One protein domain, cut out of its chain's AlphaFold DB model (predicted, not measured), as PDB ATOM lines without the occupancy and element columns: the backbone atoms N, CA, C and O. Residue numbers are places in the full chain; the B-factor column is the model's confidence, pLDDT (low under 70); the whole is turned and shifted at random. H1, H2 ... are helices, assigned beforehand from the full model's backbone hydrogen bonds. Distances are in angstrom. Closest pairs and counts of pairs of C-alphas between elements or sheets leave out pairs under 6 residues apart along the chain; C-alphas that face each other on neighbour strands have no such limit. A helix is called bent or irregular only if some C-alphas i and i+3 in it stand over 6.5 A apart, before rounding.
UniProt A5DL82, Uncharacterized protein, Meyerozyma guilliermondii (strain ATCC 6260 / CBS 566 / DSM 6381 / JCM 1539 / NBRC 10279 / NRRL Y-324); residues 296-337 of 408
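What this domain is: This is residues 296 to 337 of the 408 residues of an uncharacterized protein of Meyerozyma guilliermondii (strain ATCC 6260 / CBS 566 / DSM 6381 / JCM 1539 / NBRC 10279 / NRRL Y-324) (UniProt A5DL82). The model is an open arch: H1, with residues 296 to 301 before it, makes one leg, short H2 and the link after it form the bridge, and H3, the longest helix, makes the other leg. No helix touches another. The printed part has 42 residues with named helices H1, H2 and H3 in that order and no named strand; its class is all helix. It is loose, with a radius of gyration of the C-alphas of 12.6 A and spans of 32 by 22 by 16 A.

How they stand to each other: H1, residues 302 to 310, and H2, residues 313 to 316, are close but not clearly touching; their closest C-alphas, of Tyr 308 and Asp 314, are 7.8 A apart. H3, residues 321 to 334, is apart from H1, and only just apart from H2, at 8.1 A between closest C-alphas. In H3 every O i to N i+4 pair is within hydrogen-bond range, in H1 3 of 5; H2 is too short for such a pair.

Where its parts are: H1 begins at C-alpha 302 (-54.244, -12.974, 16.082) and measures 13.8 A; it is only just irregular, with C-alphas 303 and 306 7.0 A apart. H3 measures 19.8 A and ends at C-alpha 334 (-44.417, -35.344, -1.904).

The domain as a whole: The C-alphas farthest apart, of Pro 302 and Leu 336, are 32.1 A apart. Both links are tight. The printed part has no cut, and no printed residue is under 70 in pLDDT.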
ATOM      1  N   THR A 296     -45.436 -11.988   7.660       95.38
ATOM      2  CA  THR A 296     -44.857 -11.790   8.996       95.38
ATOM      3  C   THR A 296     -45.852 -12.162  10.097       95.38
ATOM      4  O   THR A 296     -47.065 -12.204   9.866       95.38
ATOM      5  N   ILE A 297     -45.370 -12.352  11.328       95.69
ATOM      6  CA  ILE A 297     -46.223 -12.611  12.505       95.69
ATOM      7  C   ILE A 297     -47.351 -11.579  12.688       95.69
ATOM      8  O   ILE A 297     -48.439 -11.922  13.155       95.69
ATOM      9  N   ASP A 298     -47.113 -10.325  12.296       95.69
ATOM     10  CA  ASP A 298     -48.087  -9.238  12.415       95.69
ATOM     11  C   ASP A 298     -49.151  -9.277  11.317       95.69
ATOM     12  O   ASP A 298     -50.289  -8.870  11.558       95.69
ATOM     13  N   SER A 299     -48.794  -9.799  10.139       95.56
ATOM     14  CA  SER A 299     -49.711  -9.975   9.006       95.56
ATOM     15  C   SER A 299     -50.702 -11.128   9.203       95.56
ATOM     16  O   SER A 299     -51.758 -11.154   8.574       95.56
ATOM     17  N   VAL A 300     -50.375 -12.070  10.092       94.25
ATOM     18  CA  VAL A 300     -51.198 -13.243  10.399       94.25
ATOM     19  C   VAL A 300     -52.284 -12.881  11.430       94.25
ATOM     20  O   VAL A 300     -51.980 -12.191  12.416       94.25
ATOM     21  N   PRO A 301     -53.542 -13.357  11.260       95.81
ATOM     22  CA  PRO A 301     -54.614 -13.097  12.219       95.81
ATOM     23  C   PRO A 301     -54.240 -13.513  13.656       95.81
ATOM     24  O   PRO A 301     -53.550 -14.525  13.835       95.81
ATOM     25  N   PRO A 302     -54.660 -12.757  14.693       95.88
ATOM     26  CA  PRO A 302     -54.244 -12.974  16.082       95.88
ATOM     27  C   PRO A 302     -54.410 -14.413  16.590       95.88
ATOM     28  O   PRO A 302     -53.541 -14.920  17.301       95.88
ATOM     29  N   GLU A 303     -55.480 -15.091  16.183       96.44
ATOM     30  CA  GLU A 303     -55.801 -16.480  16.518       96.44
ATOM     31  C   GLU A 303     -54.749 -17.489  16.023       96.44
ATOM     32  O   GLU A 303     -54.516 -18.511  16.671       96.44
ATOM     33  N   PHE A 304     -54.037 -17.183  14.934       95.06
ATOM     34  CA  PHE A 304     -53.020 -18.061  14.350       95.06
ATOM     35  C   PHE A 304     -51.592 -17.727  14.793       95.06
ATOM     36  O   PHE A 304     -50.678 -18.520  14.561       95.06
ATOM     37  N   ARG A 305     -51.361 -16.617  15.507       95.56
ATOM     38  CA  ARG A 305     -50.007 -16.214  15.945       95.56
ATOM     39  C   ARG A 305     -49.337 -17.241  16.859       95.56
ATOM     40  O   ARG A 305     -48.122 -17.427  16.801       95.56
ATOM     41  N   LYS A 306     -50.119 -17.956  17.677       95.75
ATOM     42  CA  LYS A 306     -49.611 -19.077  18.490       95.75
ATOM     43  C   LYS A 306     -49.086 -20.215  17.610       95.75
ATOM     44  O   LYS A 306     -48.064 -20.814  17.933       95.75
ATOM     45  N   HIS A 307     -49.776 -20.502  16.508       94.38
ATOM     46  CA  HIS A 307     -49.377 -21.533  15.554       94.38
ATOM     47  C   HIS A 307     -48.151 -21.111  14.748       94.38
ATOM     48  O   HIS A 307     -47.264 -21.935  14.573       94.38
ATOM     49  N   TYR A 308     -48.051 -19.835  14.366       94.38
ATOM     50  CA  TYR A 308     -46.876 -19.283  13.684       94.38
ATOM     51  C   TYR A 308     -45.580 -19.578  14.454       94.38
ATOM     52  O   TYR A 308     -44.648 -20.153  13.901       94.38
ATOM     53  N   LYS A 309     -45.566 -19.278  15.763       92.69
ATOM     54  CA  LYS A 309     -44.421 -19.581  16.638       92.69
ATOM     55  C   LYS A 309     -44.207 -21.077  16.839       92.69
ATOM     56  O   LYS A 309     -43.079 -21.535  16.831       92.69
ATOM     57  N   LYS A 310     -45.281 -21.854  17.029       94.69
ATOM     58  CA  LYS A 310     -45.174 -23.311  17.228       94.69
ATOM     59  C   LYS A 310     -44.583 -24.025  16.005       94.69
ATOM     60  O   LYS A 310     -43.931 -25.048  16.166       94.69
ATOM     61  N   LEU A 311     -44.853 -23.508  14.810       92.56
ATOM     62  CA  LEU A 311     -44.353 -24.032  13.542       92.56
ATOM     63  C   LEU A 311     -42.978 -23.458  13.159       92.56
ATOM     64  O   LEU A 311     -42.473 -23.819  12.104       92.56
ATOM     65  N   ASN A 312     -42.386 -22.590  13.992       94.12
ATOM     66  CA  ASN A 312     -41.103 -21.925  13.738       94.12
ATOM     67  C   ASN A 312     -41.045 -21.238  12.359       94.12
ATOM     68  O   ASN A 312     -40.055 -21.357  11.636       94.12
ATOM     69  N   LEU A 313     -42.126 -20.554  11.958       94.06
ATOM     70  CA  LEU A 313     -42.198 -19.921  10.632       94.06
ATOM     71  C   LEU A 313     -41.210 -18.756  10.470       94.06
ATOM     72  O   LEU A 313     -40.838 -18.436   9.350       94.06
ATOM     73  N   ASP A 314     -40.733 -18.181  11.572       94.06
ATOM     74  CA  ASP A 314     -39.659 -17.185  11.610       94.06
ATOM     75  C   ASP A 314     -38.308 -17.736  11.132       94.06
ATOM     76  O   ASP A 314     -37.497 -17.002  10.573       94.06
ATOM     77  N   VAL A 315     -38.068 -19.040  11.296       94.50
ATOM     78  CA  VAL A 315     -36.842 -19.680  10.803       94.50
ATOM     79  C   VAL A 315     -36.828 -19.717   9.276       94.50
ATOM     80  O   VAL A 315     -35.757 -19.600   8.688       94.50
ATOM     81  N   ILE A 316     -37.994 -19.815   8.625       93.25
ATOM     82  CA  ILE A 316     -38.102 -19.883   7.159       93.25
ATOM     83  C   ILE A 316     -37.543 -18.617   6.504       93.25
ATOM     84  O   ILE A 316     -36.879 -18.714   5.474       93.25
ATOM     85  N   ASP A 317     -37.722 -17.459   7.141       91.81
ATOM     86  CA  ASP A 317     -37.203 -16.175   6.655       91.81
ATOM     87  C   ASP A 317     -35.661 -16.118   6.638       91.81
ATOM     88  O   ASP A 317     -35.078 -15.269   5.965       91.81
ATOM     89  N   SER A 318     -34.988 -17.014   7.372       94.25
ATOM     90  CA  SER A 318     -33.521 -17.101   7.436       94.25
ATOM     91  C   SER A 318     -32.903 -18.123   6.474       94.25
ATOM     92  O   SER A 318     -31.679 -18.203   6.366       94.25
ATOM     93  N   ILE A 319     -33.732 -18.908   5.780       94.81
ATOM     94  CA  ILE A 319     -33.292 -19.973   4.872       94.81
ATOM     95  C   ILE A 319     -32.817 -19.366   3.543       94.81
ATOM     96  O   ILE A 319     -33.377 -18.386   3.056       94.81
ATOM     97  N   SER A 320     -31.793 -19.955   2.920       94.31
ATOM     98  CA  SER A 320     -31.301 -19.477   1.623       94.31
ATOM     99  C   SER A 320     -32.286 -19.749   0.475       94.31
ATOM    100  O   SER A 320     -32.993 -20.757   0.459       94.31
ATOM    101  N   ASP A 321     -32.262 -18.922  -0.575       91.62
ATOM    102  CA  ASP A 321     -33.107 -19.107  -1.771       91.62
ATOM    103  C   ASP A 321     -32.941 -20.489  -2.437       91.62
ATOM    104  O   ASP A 321     -33.843 -21.006  -3.103       91.62
ATOM    105  N   ILE A 322     -31.761 -21.104  -2.306       92.75
ATOM    106  CA  ILE A 322     -31.484 -22.448  -2.829       92.75
ATOM    107  C   ILE A 322     -32.245 -23.495  -2.013       92.75
ATOM    108  O   ILE A 322     -32.921 -24.354  -2.586       92.75
ATOM    109  N   GLU A 323     -32.174 -23.411  -0.688       94.81
ATOM    110  CA  GLU A 323     -32.875 -24.310   0.227       94.81
ATOM    111  C   GLU A 323     -34.393 -24.135   0.140       94.81
ATOM    112  O   GLU A 323     -35.107 -25.138   0.117       94.81
ATOM    113  N   VAL A 324     -34.894 -22.903  -0.013       93.19
ATOM    114  CA  VAL A 324     -36.322 -22.631  -0.251       93.19
ATOM    115  C   VAL A 324     -36.785 -23.314  -1.536       93.19
ATOM    116  O   VAL A 324     -37.774 -24.047  -1.523       93.19
ATOM    117  N   ARG A 325     -36.048 -23.158  -2.646       93.62
ATOM    118  CA  ARG A 325     -36.385 -23.819  -3.921       93.62
ATOM    119  C   ARG A 325     -36.347 -25.342  -3.824       93.62
ATOM    120  O   ARG A 325     -37.203 -26.003  -4.407       93.62
ATOM    121  N   ASN A 326     -35.383 -25.913  -3.109       95.19
ATOM    122  CA  ASN A 326     -35.302 -27.364  -2.923       95.19
ATOM    123  C   ASN A 326     -36.424 -27.887  -2.017       95.19
ATOM    124  O   ASN A 326     -37.056 -28.887  -2.347       95.19
ATOM    125  N   THR A 327     -36.729 -27.175  -0.934       94.88
ATOM    126  CA  THR A 327     -37.857 -27.479  -0.043       94.88
ATOM    127  C   THR A 327     -39.172 -27.449  -0.812       94.88
ATOM    128  O   THR A 327     -39.964 -28.382  -0.730       94.88
ATOM    129  N   LEU A 328     -39.369 -26.425  -1.639       95.00
ATOM    130  CA  LEU A 328     -40.535 -26.283  -2.501       95.00
ATOM    131  C   LEU A 328     -40.680 -27.450  -3.490       95.00
ATOM    132  O   LEU A 328     -41.764 -28.017  -3.610       95.00
ATOM    133  N   LYS A 329     -39.591 -27.847  -4.164       95.44
ATOM    134  CA  LYS A 329     -39.584 -29.026  -5.049       95.44
ATOM    135  C   LYS A 329     -39.964 -30.295  -4.292       95.44
ATOM    136  O   LYS A 329     -40.787 -31.059  -4.785       95.44
ATOM    137  N   ASN A 330     -39.414 -30.500  -3.096       95.88
ATOM    138  CA  ASN A 330     -39.749 -31.651  -2.259       95.88
ATOM    139  C   ASN A 330     -41.230 -31.651  -1.875       95.88
ATOM    140  O   ASN A 330     -41.878 -32.679  -2.009       95.88
ATOM    141  N   VAL A 331     -41.796 -30.501  -1.492       94.38
ATOM    142  CA  VAL A 331     -43.236 -30.374  -1.216       94.38
ATOM    143  C   VAL A 331     -44.063 -30.735  -2.451       94.38
ATOM    144  O   VAL A 331     -44.998 -31.525  -2.344       94.38
ATOM    145  N   MET A 332     -43.716 -30.212  -3.631       95.31
ATOM    146  CA  MET A 332     -44.421 -30.540  -4.874       95.31
ATOM    147  C   MET A 332     -44.346 -32.035  -5.205       95.31
ATOM    148  O   MET A 332     -45.364 -32.625  -5.560       95.31
ATOM    149  N   LEU A 333     -43.179 -32.663  -5.039       95.12
ATOM    150  CA  LEU A 333     -42.990 -34.098  -5.267       95.12
ATOM    151  C   LEU A 333     -43.762 -34.951  -4.251       95.12
ATOM    152  O   LEU A 333     -44.441 -35.893  -4.646       95.12
ATOM    153  N   SER A 334     -43.710 -34.613  -2.962       93.12
ATOM    154  CA  SER A 334     -44.417 -35.344  -1.904       93.12
ATOM    155  C   SER A 334     -45.935 -35.230  -2.021       93.12
ATOM    156  O   SER A 334     -46.647 -36.178  -1.704       93.12
ATOM    157  N   LEU A 335     -46.436 -34.081  -2.480       92.25
ATOM    158  CA  LEU A 335     -47.867 -33.841  -2.672       92.25
ATOM    159  C   LEU A 335     -48.358 -34.193  -4.085       92.25
ATOM    160  O   LEU A 335     -49.549 -34.052  -4.355       92.25
ATOM    161  N   LEU A 336     -47.460 -34.635  -4.976       93.69
ATOM    162  CA  LEU A 336     -47.734 -34.915  -6.390       93.69
ATOM    163  C   LEU A 336     -48.396 -33.729  -7.120       93.69
ATOM    164  O   LEU A 336     -49.286 -33.900  -7.955       93.69
ATOM    165  N   ILE A 337     -47.964 -32.508  -6.800       92.44
ATOM    166  CA  ILE A 337     -48.447 -31.276  -7.430       92.44
ATOM    167  C   ILE A 337     -47.551 -30.962  -8.628       92.44
ATOM    168  O   ILE A 337     -46.388 -30.598  -8.470       92.44
TER     169      ILE A 337